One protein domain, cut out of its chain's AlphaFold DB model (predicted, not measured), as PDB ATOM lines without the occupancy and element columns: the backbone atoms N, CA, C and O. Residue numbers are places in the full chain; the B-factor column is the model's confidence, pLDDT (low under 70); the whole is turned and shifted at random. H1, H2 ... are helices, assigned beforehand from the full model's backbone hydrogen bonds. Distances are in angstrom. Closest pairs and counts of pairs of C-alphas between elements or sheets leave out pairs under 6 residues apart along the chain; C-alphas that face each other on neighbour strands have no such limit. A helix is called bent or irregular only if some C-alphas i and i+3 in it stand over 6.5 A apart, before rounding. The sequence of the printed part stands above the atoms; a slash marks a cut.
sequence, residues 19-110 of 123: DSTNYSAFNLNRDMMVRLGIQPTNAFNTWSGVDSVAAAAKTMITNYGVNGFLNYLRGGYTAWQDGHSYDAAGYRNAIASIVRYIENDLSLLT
ATOM      1  N   ASP A  19      -5.684 -17.289   7.282       92.94
ATOM      2  CA  ASP A  19      -6.960 -17.977   7.511       92.94
ATOM      3  C   ASP A  19      -8.178 -17.193   6.998       92.94
ATOM      4  O   ASP A  19      -9.205 -17.779   6.656       92.94
ATOM      5  N   SER A  20      -8.032 -15.875   6.853       93.44
ATOM      6  CA  SER A  20      -9.071 -14.992   6.318       93.44
ATOM      7  C   SER A  20      -9.045 -14.862   4.793       93.44
ATOM      8  O   SER A  20      -9.883 -14.149   4.252       93.44
ATOM      9  N   THR A  21      -8.100 -15.508   4.095       96.00
ATOM     10  CA  THR A  21      -8.016 -15.471   2.621       96.00
ATOM     11  C   THR A  21      -9.342 -15.904   2.000       96.00
ATOM     12  O   THR A  21      -9.838 -16.984   2.327       96.00
ATOM     13  N   ASN A  22      -9.895 -15.090   1.099       96.19
ATOM     14  CA  ASN A  22     -11.146 -15.389   0.407       96.19
ATOM     15  C   ASN A  22     -10.895 -16.082  -0.940       96.19
ATOM     16  O   ASN A  22      -9.864 -15.869  -1.576       96.19
ATOM     17  N   TYR A  23     -11.874 -16.866  -1.388       95.75
ATOM     18  CA  TYR A  23     -11.895 -17.525  -2.692       95.75
ATOM     19  C   TYR A  23     -13.287 -17.439  -3.319       95.75
ATOM     20  O   TYR A  23     -14.297 -17.468  -2.607       95.75
ATOM     21  N   SER A  24     -13.339 -17.462  -4.652       95.31
ATOM     22  CA  SER A  24     -14.545 -17.427  -5.492       95.31
ATOM     23  C   SER A  24     -15.390 -16.156  -5.372       95.31
ATOM     24  O   SER A  24     -15.275 -15.389  -4.420       95.31
ATOM     25  N   ALA A  25     -16.351 -15.998  -6.286       93.31
ATOM     26  CA  ALA A  25     -17.320 -14.898  -6.283       93.31
ATOM     27  C   ALA A  25     -18.190 -14.800  -5.006       93.31
ATOM     28  O   ALA A  25     -18.924 -13.822  -4.849       93.31
ATOM     29  N   PHE A  26     -18.137 -15.802  -4.118       94.06
ATOM     30  CA  PHE A  26     -18.828 -15.829  -2.825       94.06
ATOM     31  C   PHE A  26     -17.946 -15.424  -1.634       94.06
ATOM     32  O   PHE A  26     -18.421 -15.501  -0.508       94.06
ATOM     33  N   ASN A  27     -16.677 -15.050  -1.838       95.38
ATOM     34  CA  ASN A  27     -15.733 -14.737  -0.756       95.38
ATOM     35  C   ASN A  27     -15.629 -15.835   0.327       95.38
ATOM     36  O   ASN A  27     -15.585 -15.554   1.523       95.38
ATOM     37  N   LEU A  28     -15.577 -17.106  -0.079       96.00
ATOM     38  CA  LEU A  28     -15.421 -18.228   0.849       96.00
ATOM     39  C   LEU A  28     -14.061 -18.133   1.547       96.00
ATOM     40  O   LEU A  28     -13.024 -18.139   0.884       96.00
ATOM     41  N   ASN A  29     -14.050 -18.073   2.877       95.19
ATOM     42  CA  ASN A  29     -12.819 -17.937   3.650       95.19
ATOM     43  C   ASN A  29     -12.082 -19.280   3.825       95.19
ATOM     44  O   ASN A  29     -12.681 -20.347   3.998       95.19
ATOM     45  N   ARG A  30     -10.747 -19.222   3.769       96.50
ATOM     46  CA  ARG A  30      -9.842 -20.380   3.839       96.50
ATOM     47  C   ARG A  30     -10.086 -21.239   5.074       96.50
ATOM     48  O   ARG A  30     -10.156 -22.458   4.951       96.50
ATOM     49  N   ASP A  31     -10.202 -20.616   6.240       97.56
ATOM     50  CA  ASP A  31     -10.377 -21.303   7.524       97.56
ATOM     51  C   ASP A  31     -11.618 -22.210   7.551       97.56
ATOM     52  O   ASP A  31     -11.515 -23.390   7.895       97.56
ATOM     53  N   MET A  32     -12.772 -21.707   7.094       97.44
ATOM     54  CA  MET A  32     -14.018 -22.480   7.033       97.44
ATOM     55  C   MET A  32     -13.874 -23.730   6.157       97.44
ATOM     56  O   MET A  32     -14.361 -24.802   6.528       97.44
ATOM     57  N   MET A  33     -13.197 -23.594   5.012       97.44
ATOM     58  CA  MET A  33     -12.950 -24.688   4.070       97.44
ATOM     59  C   MET A  33     -11.972 -25.721   4.641       97.44
ATOM     60  O   MET A  33     -12.281 -26.915   4.680       97.44
ATOM     61  N   VAL A  34     -10.815 -25.271   5.134       97.44
ATOM     62  CA  VAL A  34      -9.740 -26.152   5.619       97.44
ATOM     63  C   VAL A  34     -10.196 -26.990   6.814       97.44
ATOM     64  O   VAL A  34      -9.835 -28.165   6.898       97.44
ATOM     65  N   ARG A  35     -11.048 -26.452   7.695       96.19
ATOM     66  CA  ARG A  35     -11.625 -27.201   8.829       96.19
ATOM     67  C   ARG A  35     -12.501 -28.382   8.427       96.19
ATOM     68  O   ARG A  35     -12.636 -29.315   9.210       96.19
ATOM     69  N   LEU A  36     -13.056 -28.367   7.217       96.56
ATOM     70  CA  LEU A  36     -13.797 -29.497   6.647       96.56
ATOM     71  C   LEU A  36     -12.945 -30.342   5.691       96.56
ATOM     72  O   LEU A  36     -13.480 -31.166   4.953       96.56
ATOM     73  N   GLY A  37     -11.628 -30.127   5.659       96.50
ATOM     74  CA  GLY A  37     -10.721 -30.821   4.748       96.50
ATOM     75  C   GLY A  37     -10.825 -30.366   3.289       96.50
ATOM     76  O   GLY A  37     -10.215 -30.986   2.418       96.50
ATOM     77  N   ILE A  38     -11.551 -29.282   3.002       97.19
ATOM     78  CA  ILE A  38     -11.648 -28.711   1.657       97.19
ATOM     79  C   ILE A  38     -10.383 -27.895   1.410       97.19
ATOM     80  O   ILE A  38     -10.131 -26.906   2.096       97.19
ATOM     81  N   GLN A  39      -9.579 -28.309   0.431       94.75
ATOM     82  CA  GLN A  39      -8.380 -27.571   0.045       94.75
ATOM     83  C   GLN A  39      -8.753 -26.475  -0.958       94.75
ATOM     84  O   GLN A  39      -9.130 -26.803  -2.087       94.75
ATOM     85  N   PRO A  40      -8.672 -25.185  -0.587       91.69
ATOM     86  CA  PRO A  40      -8.912 -24.118  -1.540       91.69
ATOM     87  C   PRO A  40      -7.793 -24.082  -2.578       91.69
ATOM     88  O   PRO A  40      -6.615 -24.269  -2.268       91.69
ATOM     89  N   THR A  41      -8.166 -23.828  -3.826       92.00
ATOM     90  CA  THR A  41      -7.232 -23.772  -4.955       92.00
ATOM     91  C   THR A  41      -7.517 -22.542  -5.801       92.00
ATOM     92  O   THR A  41      -8.633 -22.025  -5.798       92.00
ATOM     93  N   ASN A  42      -6.538 -22.100  -6.593       91.25
ATOM     94  CA  ASN A  42      -6.731 -20.967  -7.506       91.25
ATOM     95  C   ASN A  42      -7.821 -21.222  -8.562       91.25
ATOM     96  O   ASN A  42      -8.364 -20.266  -9.105       91.25
ATOM     97  N   ALA A  43      -8.184 -22.486  -8.818       93.50
ATOM     98  CA  ALA A  43      -9.298 -22.824  -9.701       93.50
ATOM     99  C   ALA A  43     -10.647 -22.308  -9.169       93.50
ATOM    100  O   ALA A  43     -11.557 -22.073  -9.949       93.50
ATOM    101  N   PHE A  44     -10.790 -22.064  -7.862       95.19
ATOM    102  CA  PHE A  44     -12.025 -21.498  -7.296       95.19
ATOM    103  C   PHE A  44     -12.275 -20.061  -7.769       95.19
ATOM    104  O   PHE A  44     -13.402 -19.574  -7.705       95.19
ATOM    105  N   ASN A  45     -11.228 -19.398  -8.259       95.62
ATOM    106  CA  ASN A  45     -11.263 -18.022  -8.738       95.62
ATOM    107  C   ASN A  45     -11.405 -17.956 -10.268       95.62
ATOM    108  O   ASN A  45     -11.170 -16.913 -10.874       95.62
ATOM    109  N   THR A  46     -11.765 -19.072 -10.913       96.00
ATOM    110  CA  THR A  46     -11.985 -19.168 -12.359       96.00
ATOM    111  C   THR A  46     -13.340 -19.798 -12.657       96.00
ATOM    112  O   THR A  46     -13.887 -20.562 -11.864       96.00
ATOM    113  N   TRP A  47     -13.874 -19.534 -13.851       95.06
ATOM    114  CA  TRP A  47     -15.118 -20.163 -14.308       95.06
ATOM    115  C   TRP A  47     -15.029 -21.689 -14.380       95.06
ATOM    116  O   TRP A  47     -16.007 -22.376 -14.111       95.06
ATOM    117  N   SER A  48     -13.845 -22.237 -14.669       95.19
ATOM    118  CA  SER A  48     -13.625 -23.687 -14.686       95.19
ATOM    119  C   SER A  48     -13.764 -24.358 -13.314       95.19
ATOM    120  O   SER A  48     -13.921 -25.573 -13.262       95.19
ATOM    121  N   GLY A  49     -13.702 -23.607 -12.208       94.19
ATOM    122  CA  GLY A  49     -13.872 -24.147 -10.859       94.19
ATOM    123  C   GLY A  49     -15.232 -23.881 -10.225       94.19
ATOM    124  O   GLY A  49     -15.397 -24.217  -9.054       94.19
ATOM    125  N   VAL A  50     -16.205 -23.314 -10.951       93.69
ATOM    126  CA  VAL A  50     -17.534 -22.990 -10.398       93.69
ATOM    127  C   VAL A  50     -18.229 -24.216  -9.793       93.69
ATOM    128  O   VAL A  50     -18.789 -24.119  -8.701       93.69
ATOM    129  N   ASP A  51     -18.117 -25.384 -10.427       94.81
ATOM    130  CA  ASP A  51     -18.717 -26.623  -9.913       94.81
ATOM    131  C   ASP A  51     -18.070 -27.063  -8.592       94.81
ATOM    132  O   ASP A  51     -18.756 -27.464  -7.648       94.81
ATOM    133  N   SER A  52     -16.748 -26.919  -8.482       95.81
ATOM    134  CA  SER A  52     -16.004 -27.195  -7.248       95.81
ATOM    135  C   SER A  52     -16.393 -26.229  -6.128       95.81
ATOM    136  O   SER A  52     -16.537 -26.646  -4.979       95.81
ATOM    137  N   VAL A  53     -16.618 -24.953  -6.456       96.62
ATOM    138  CA  VAL A  53     -17.109 -23.938  -5.512       96.62
ATOM    139  C   VAL A  53     -18.512 -24.298  -5.019       96.62
ATOM    140  O   VAL A  53     -18.760 -24.271  -3.813       96.62
ATOM    141  N   ALA A  54     -19.417 -24.703  -5.914       95.56
ATOM    142  CA  ALA A  54     -20.765 -25.136  -5.545       95.56
ATOM    143  C   ALA A  54     -20.746 -26.393  -4.656       95.56
ATOM    144  O   ALA A  54     -21.460 -26.461  -3.650       95.56
ATOM    145  N   ALA A  55     -19.892 -27.373  -4.970       96.19
ATOM    146  CA  ALA A  55     -19.706 -28.573  -4.157       96.19
ATOM    147  C   ALA A  55     -19.131 -28.251  -2.765       96.19
ATOM    148  O   ALA A  55     -19.604 -28.789  -1.754       96.19
ATOM    149  N   ALA A  56     -18.159 -27.337  -2.688       97.06
ATOM    150  CA  ALA A  56     -17.614 -26.847  -1.427       97.06
ATOM    151  C   ALA A  56     -18.691 -26.134  -0.595       97.06
ATOM    152  O   ALA A  56     -18.874 -26.467   0.576       97.06
ATOM    153  N   ALA A  57     -19.460 -25.223  -1.200       96.88
ATOM    154  CA  ALA A  57     -20.563 -24.527  -0.537       96.88
ATOM    155  C   ALA A  57     -21.609 -25.507   0.011       96.88
ATOM    156  O   ALA A  57     -21.983 -25.418   1.180       96.88
ATOM    157  N   LYS A  58     -22.012 -26.508  -0.780       97.06
ATOM    158  CA  LYS A  58     -22.930 -27.566  -0.330       97.06
ATOM    159  C   LYS A  58     -22.375 -28.334   0.870       97.06
ATOM    160  O   LYS A  58     -23.110 -28.597   1.821       97.06
ATOM    161  N   THR A  59     -21.087 -28.668   0.844       97.81
ATOM    162  CA  THR A  59     -20.411 -29.366   1.948       97.81
ATOM    163  C   THR A  59     -20.399 -28.509   3.211       97.81
ATOM    164  O   THR A  59     -20.766 -28.989   4.283       97.81
ATOM    165  N   MET A  60     -20.052 -27.226   3.093       97.75
ATOM    166  CA  MET A  60     -20.024 -26.289   4.218       97.75
ATOM    167  C   MET A  60     -21.415 -26.057   4.811       97.75
ATOM    168  O   MET A  60     -21.578 -26.147   6.024       97.75
ATOM    169  N   ILE A  61     -22.437 -25.854   3.977       97.69
ATOM    170  CA  ILE A  61     -23.830 -25.708   4.426       97.69
ATOM    171  C   ILE A  61     -24.317 -26.983   5.124       97.69
ATOM    172  O   ILE A  61     -25.001 -26.897   6.140       97.69
ATOM    173  N   THR A  62     -23.948 -28.161   4.619       98.06
ATOM    174  CA  THR A  62     -24.343 -29.444   5.226       98.06
ATOM    175  C   THR A  62     -23.728 -29.634   6.614       98.06
ATOM    176  O   THR A  62     -24.400 -30.134   7.510       98.06
ATOM    177  N   ASN A  63     -22.474 -29.217   6.812       97.94
ATOM    178  CA  ASN A  63     -21.764 -29.415   8.078       97.94
ATOM    179  C   ASN A  63     -22.052 -28.322   9.117       97.94
ATOM    180  O   ASN A  63     -22.195 -28.624  10.298       97.94
ATOM    181  N   TYR A  64     -22.151 -27.058   8.701       96.69
ATOM    182  CA  TYR A  64     -22.370 -25.934   9.618       96.69
ATOM    183  C   TYR A  64     -23.850 -25.554   9.776       96.69
ATOM    184  O   TYR A  64     -24.192 -24.751  10.646       96.69
ATOM    185  N   GLY A  65     -24.736 -26.091   8.931       97.50
ATOM    186  CA  GLY A  65     -26.090 -25.575   8.752       97.50
ATOM    187  C   GLY A  65     -26.090 -24.204   8.064       97.50
ATOM    188  O   GLY A  65     -25.077 -23.510   8.015       97.50
ATOM    189  N   VAL A  66     -27.247 -23.774   7.550       96.19
ATOM    190  CA  VAL A  66     -27.363 -22.494   6.820       96.19
ATOM    191  C   VAL A  66     -26.920 -21.309   7.684       96.19
ATOM    192  O   VAL A  66     -26.102 -20.502   7.255       96.19
ATOM    193  N   ASN A  67     -27.400 -21.225   8.929       96.12
ATOM    194  CA  ASN A  67     -27.042 -20.121   9.821       96.12
ATOM    195  C   ASN A  67     -25.567 -20.153  10.227       96.12
ATOM    196  O   ASN A  67     -24.933 -19.102  10.242       96.12
ATOM    197  N   GLY A  68     -25.018 -21.333  10.531       97.00
ATOM    198  CA  GLY A  68     -23.604 -21.465  10.873       97.00
ATOM    199  C   GLY A  68     -22.710 -21.089   9.695       97.00
ATOM    200  O   GLY A  68     -21.784 -20.305   9.874       97.00
ATOM    201  N   PHE A  69     -23.043 -21.552   8.487       97.56
ATOM    202  CA  PHE A  69     -22.351 -21.183   7.254       97.56
ATOM    203  C   PHE A  69     -22.350 -19.666   7.026       97.56
ATOM    204  O   PHE A  69     -21.287 -19.081   6.849       97.56
ATOM    205  N   LEU A  70     -23.514 -19.012   7.077       96.62
ATOM    206  CA  LEU A  70     -23.615 -17.569   6.825       96.62
ATOM    207  C   LEU A  70     -22.900 -16.732   7.895       96.62
ATOM    208  O   LEU A  70     -22.293 -15.714   7.571       96.62
ATOM    209  N   ASN A  71     -22.926 -17.169   9.156       96.50
ATOM    210  CA  ASN A  71     -22.159 -16.519  10.218       96.50
ATOM    211  C   ASN A  71     -20.656 -16.609   9.955       96.50
ATOM    212  O   ASN A  71     -19.945 -15.610  10.059       96.50
ATOM    213  N   TYR A  72     -20.185 -17.805   9.597       97.06
ATOM    214  CA  TYR A  72     -18.781 -18.054   9.307       97.06
ATOM    215  C   TYR A  72     -18.331 -17.250   8.085       97.06
ATOM    216  O   TYR A  72     -17.284 -16.605   8.108       97.06
ATOM    217  N   LEU A  73     -19.148 -17.223   7.033       95.62
ATOM    218  CA  LEU A  73     -18.873 -16.449   5.830       95.62
ATOM    219  C   LEU A  73     -18.716 -14.955   6.150       95.62
ATOM    220  O   LEU A  73     -17.769 -14.324   5.687       95.62
ATOM    221  N   ARG A  74     -19.589 -14.408   7.006       94.06
ATOM    222  CA  ARG A  74     -19.555 -12.991   7.386       94.06
ATOM    223  C   ARG A  74     -18.374 -12.626   8.285       94.06
ATOM    224  O   ARG A  74     -17.710 -11.623   8.033       94.06
ATOM    225  N   GLY A  75     -18.162 -13.381   9.360       92.94
ATOM    226  CA  GLY A  75     -17.299 -12.967  10.472       92.94
ATOM    227  C   GLY A  75     -16.271 -14.004  10.911       92.94
ATOM    228  O   GLY A  75     -15.732 -13.906  12.014       92.94
ATOM    229  N   GLY A  76     -16.005 -15.011  10.080       95.44
ATOM    230  CA  GLY A  76     -15.036 -16.056  10.380       95.44
ATOM    231  C   GLY A  76     -15.450 -16.932  11.565       95.44
ATOM    232  O   GLY A  76     -16.620 -17.002  11.951       95.44
ATOM    233  N   TYR A  77     -14.456 -17.590  12.161       95.56
ATOM    234  CA  TYR A  77     -14.655 -18.514  13.277       95.56
ATOM    235  C   TYR A  77     -15.367 -17.857  14.467       95.56
ATOM    236  O   TYR A  77     -16.238 -18.470  15.077       95.56
ATOM    237  N   THR A  78     -15.061 -16.589  14.755       95.62
ATOM    238  CA  THR A  78     -15.679 -15.822  15.845       95.62
ATOM    239  C   THR A  78     -17.196 -15.730  15.683       95.62
ATOM    240  O   THR A  78     -17.939 -16.172  16.557       95.62
ATOM    241  N   ALA A  79     -17.670 -15.232  14.534       95.31
ATOM    242  CA  ALA A  79     -19.106 -15.121  14.283       95.31
ATOM    243  C   ALA A  79     -19.785 -16.486  14.162       95.31
ATOM    244  O   ALA A  79     -20.953 -16.628  14.521       95.31
ATOM    245  N   TRP A  80     -19.080 -17.507  13.668       96.25
ATOM    246  CA  TRP A  80     -19.599 -18.872  13.679       96.25
ATOM    247  C   TRP A  80     -19.895 -19.365  15.101       96.25
ATOM    248  O   TRP A  80     -20.958 -19.950  15.319       96.25
ATOM    249  N   GLN A  81     -19.009 -19.091  16.063       95.31
ATOM    250  CA  GLN A  81     -19.181 -19.506  17.457       95.31
ATOM    251  C   GLN A  81     -20.281 -18.733  18.191       95.31
ATOM    252  O   GLN A  81     -21.043 -19.335  18.946       95.31
ATOM    253  N   ASP A  82     -20.361 -17.415  18.000       94.94
ATOM    254  CA  ASP A  82     -21.244 -16.555  18.800       94.94
ATOM    255  C   ASP A  82     -22.554 -16.149  18.098       94.94
ATOM    256  O   ASP A  82     -23.525 -15.750  18.745       94.94
ATOM    257  N   GLY A  83     -22.604 -16.259  16.771       92.00
ATOM    258  CA  GLY A  83     -23.753 -15.955  15.927       92.00
ATOM    259  C   GLY A  83     -24.163 -14.487  15.802       92.00
ATOM    260  O   GLY A  83     -25.230 -14.238  15.222       92.00
ATOM    261  N   HIS A  84     -23.375 -13.538  16.313       90.25
ATOM    262  CA  HIS A  84     -23.715 -12.107  16.325       90.25
ATOM    263  C   HIS A  84     -22.553 -11.159  16.006       90.25
ATOM    264  O   HIS A  84     -22.818 -10.039  15.561       90.25
ATOM    265  N   SER A  85     -21.294 -11.578  16.166       91.69
ATOM    266  CA  SER A  85     -20.139 -10.758  15.789       91.69
ATOM    267  C   SER A  85     -20.173 -10.363  14.309       91.69
ATOM    268  O   SER A  85     -20.679 -11.097  13.456       91.69
ATOM    269  N   TYR A  86     -19.621  -9.186  14.000       91.25
ATOM    270  CA  TYR A  86     -19.521  -8.636  12.637       91.25
ATOM    271  C   TYR A  86     -20.865  -8.467  11.909       91.25
ATOM    272  O   TYR A  86     -20.930  -8.551  10.679       91.25
ATOM    273  N   ASP A  87     -21.941  -8.223  12.659       92.31
ATOM    274  CA  ASP A  87     -23.305  -8.121  12.128       92.31
ATOM    275  C   ASP A  87     -23.736  -9.384  11.352       92.31
ATOM    276  O   ASP A  87     -24.379  -9.327  10.304       92.31
ATOM    277  N   ALA A  88     -23.380 -10.569  11.865       92.69
ATOM    278  CA  ALA A  88     -23.785 -11.844  11.269       92.69
ATOM    279  C   ALA A  88     -25.315 -11.970  11.138       92.69
ATOM    280  O   ALA A  88     -25.824 -12.517  10.159       92.69
ATOM    281  N   ALA A  89     -26.072 -11.418  12.091       91.88
ATOM    282  CA  ALA A  89     -27.527 -11.382  12.019       91.88
ATOM    283  C   ALA A  89     -28.040 -10.490  10.876       91.88
ATOM    284  O   ALA A  89     -28.883 -10.949  10.100       91.88
ATOM    285  N   GLY A  90     -27.521  -9.265  10.728       92.75
ATOM    286  CA  GLY A  90     -27.871  -8.379   9.617       92.75
ATOM    287  C   GLY A  90     -27.497  -8.978   8.265       92.75
ATOM    288  O   GLY A  90     -28.307  -8.958   7.339       92.75
ATOM    289  N   TYR A  91     -26.333  -9.623   8.175       94.69
ATOM    290  CA  TYR A  91     -25.909 -10.346   6.976       94.69
ATOM    291  C   TYR A  91     -26.873 -11.476   6.589       94.69
ATOM    292  O   TYR A  91     -27.315 -11.546   5.442       94.69
ATOM    293  N   ARG A  92     -27.287 -12.326   7.540       94.12
ATOM    294  CA  ARG A  92     -28.296 -13.372   7.278       94.12
ATOM    295  C   ARG A  92     -29.621 -12.787   6.792       94.12
ATOM    296  O   ARG A  92     -30.202 -13.303   5.841       94.12
ATOM    297  N   ASN A  93     -30.077 -11.699   7.410       93.62
ATOM    298  CA  ASN A  93     -31.315 -11.025   7.017       93.62
ATOM    299  C   ASN A  93     -31.221 -10.419   5.608       93.62
ATOM    300  O   ASN A  93     -32.191 -10.480   4.850       93.62
ATOM    301  N   ALA A  94     -30.060  -9.879   5.229       94.31
ATOM    302  CA  ALA A  94     -29.799  -9.393   3.878       94.31
ATOM    303  C   ALA A  94     -29.889 -10.527   2.844       94.31
ATOM    304  O   ALA A  94     -30.621 -10.398   1.863       94.31
ATOM    305  N   ILE A  95     -29.243 -11.670   3.101       95.12
ATOM    306  CA  ILE A  95     -29.333 -12.853   2.229       95.12
ATOM    307  C   ILE A  95     -30.781 -13.345   2.112       95.12
ATOM    308  O   ILE A  95     -31.265 -13.556   1.001       95.12
ATOM    309  N   ALA A  96     -31.502 -13.468   3.230       94.50
ATOM    310  CA  ALA A  96     -32.907 -13.881   3.223       94.50
ATOM    311  C   ALA A  96     -33.799 -12.913   2.427       94.50
ATOM    312  O   ALA A  96     -34.711 -13.342   1.721       94.50
ATOM    313  N   SER A  97     -33.517 -11.611   2.495       94.75
ATOM    314  CA  SER A  97     -34.242 -10.596   1.725       94.75
ATOM    315  C   SER A  97     -33.986 -10.735   0.226       94.75
ATOM    316  O   SER A  97     -34.937 -10.688  -0.547       94.75
ATOM    317  N   ILE A  98     -32.734 -10.968  -0.189       93.75
ATOM    318  CA  ILE A  98     -32.389 -11.230  -1.598       93.75
ATOM    319  C   ILE A  98     -33.149 -12.453  -2.115       93.75
ATOM    320  O   ILE A  98     -33.775 -12.374  -3.170       93.75
ATOM    321  N   VAL A  99     -33.140 -13.556  -1.362       94.19
ATOM    322  CA  VAL A  99     -33.882 -14.774  -1.729       94.19
ATOM    323  C   VAL A  99     -35.368 -14.462  -1.897       94.19
ATOM    324  O   VAL A  99     -35.945 -14.805  -2.922       94.19
ATOM    325  N   ARG A 100     -35.968 -13.718  -0.963       95.00
ATOM    326  CA  ARG A 100     -37.380 -13.329  -1.047       95.00
ATOM    327  C   ARG A 100     -37.691 -12.432  -2.249       95.00
ATOM    328  O   ARG A 100     -38.775 -12.535  -2.812       95.00
ATOM    329  N   TYR A 101     -36.779 -11.548  -2.654       94.44
ATOM    330  CA  TYR A 101     -36.948 -10.767  -3.886       94.44
ATOM    331  C   TYR A 101     -36.946 -11.666  -5.123       94.44
ATOM    332  O   TYR A 101     -37.832 -11.521  -5.960       94.44
ATOM    333  N   ILE A 102     -36.019 -12.621  -5.199       93.69
ATOM    334  CA  ILE A 102     -35.951 -13.599  -6.294       93.69
ATOM    335  C   ILE A 102     -37.217 -14.467  -6.334       93.69
ATOM    336  O   ILE A 102     -37.769 -14.695  -7.404       93.69
ATOM    337  N   GLU A 103     -37.714 -14.922  -5.183       95.31
ATOM    338  CA  GLU A 103     -38.949 -15.714  -5.092       95.31
ATOM    339  C   GLU A 103     -40.189 -14.943  -5.574       95.31
ATOM    340  O   GLU A 103     -41.101 -15.542  -6.142       95.31
ATOM    341  N   ASN A 104     -40.225 -13.622  -5.365       96.12
ATOM    342  CA  ASN A 104     -41.332 -12.767  -5.803       96.12
ATOM    343  C   ASN A 104     -41.220 -12.332  -7.272       96.12
ATOM    344  O   ASN A 104     -42.241 -12.032  -7.892       96.12
ATOM    345  N   ASP A 105     -40.009 -12.270  -7.824       95.31
ATOM    346  CA  ASP A 105     -39.746 -11.907  -9.215       95.31
ATOM    347  C   ASP A 105     -38.687 -12.842  -9.816       95.31
ATOM    348  O   ASP A 105     -37.488 -12.559  -9.813       95.31
ATOM    349  N   LEU A 106     -39.146 -13.965 -10.378       94.56
ATOM    350  CA  LEU A 106     -38.269 -14.977 -10.978       94.56
ATOM    351  C   LEU A 106     -37.496 -14.469 -12.201       94.56
ATOM    352  O   LEU A 106     -36.525 -15.113 -12.597       94.56
ATOM    353  N   SER A 107     -37.876 -13.332 -12.798       95.25
ATOM    354  CA  SER A 107     -37.098 -12.763 -13.907       95.25
ATOM    355  C   SER A 107     -35.698 -12.313 -13.465       95.25
ATOM    356  O   SER A 107     -34.768 -12.361 -14.270       95.25
ATOM    357  N   LEU A 108     -35.511 -12.050 -12.163       91.81
ATOM    358  CA  LEU A 108     -34.214 -11.787 -11.525       91.81
ATOM    359  C   LEU A 108     -33.226 -12.966 -11.594       91.81
ATOM    360  O   LEU A 108     -32.051 -12.795 -11.286       91.81
ATOM    361  N   LEU A 109     -33.674 -14.176 -11.955       90.62
ATOM    362  CA  LEU A 109     -32.778 -15.320 -12.177       90.62
ATOM    363  C   LEU A 109     -32.075 -15.274 -13.538       90.62
ATOM    364  O   LEU A 109     -31.104 -16.000 -13.742       90.62
ATOM    365  N   THR A 110     -32.601 -14.491 -14.478       91.81
ATOM    366  CA  THR A 110     -32.193 -14.533 -15.889       91.81
ATOM    367  C   THR A 110     -31.841 -13.174 -16.475       91.81
ATOM    368  O   THR A 110     -31.358 -13.129 -17.602       91.81
TER     369      THR A 110
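What this domain is: This is residues 19 to 110 of the 123 residues of the protein "Hypothetical protein" of Rotaria socialis (UniProt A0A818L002). One long helix, H3, makes the core; H1 packs on one side of it and the small H2 sits at the corner where H3 begins, while H4 slants away from the far part of H3 to make a wide V with it. Residues 96 to 110, the later part of H4 and the small H5, stick out as a free arm. The printed part has 92 residues with five named helices, H1 to H5 in chain order, no named strand, and the class all helix. It is compact, with a radius of gyration of the C-alphas of 13.7 A and spans of 37 by 35 by 20 A.

Where its parts are: Residues 22 to 23 pair with residues 28 to 29, antiparallel. H1 is residues 30 to 34, from C-alpha 30 at (-9.842, -20.380, 3.839). H2 is residues 42 to 45. H3, residues 47 to 82, is 33.9 A long and irregular, C-alphas 74 and 77 being 9.4 A apart, with a kink of 140 degrees near residue 76. H4, residues 85 to 104, is 30.3 A long and irregular, C-alphas 86 and 89 being 8.5 A apart. H5, residues 106 to 109, ends at C-alpha 109 (-32.778, -15.320, -12.177).

How they stand to each other: H3 is the hub. H1 touches it, the closest C-alphas being those of Met 32 and Tyr 72, 6.9 A apart. H2 and H3 touch only at the corner, closest at the C-alphas of Ala 43 and Gly 49, 4.9 A. Residues 67 to 79 of H3 touch residues 85 to 92 of H4, closest at the C-alphas of Ala 79 and Ser 85, 4.7 A; the helices run opposite ways at a steep tilt of 49 degrees. H4 and H5 are close but not clearly touching, with the C-alphas of Ile 102 and Leu 108 closest at 5.8 A. H1 and H4 are apart. Every O i to N i+4 pair is within hydrogen-bond range in H1, 25 of 32 in H3 and 14 of 16 in H4; H2 and H5 are too short for such a pair.

The domain as a whole: The C-alphas farthest apart, of Gly 37 and Asp 105, are 37.4 A apart. The printed part has no cut and no long link between its helices. No printed residue is under 70 in pLDDT.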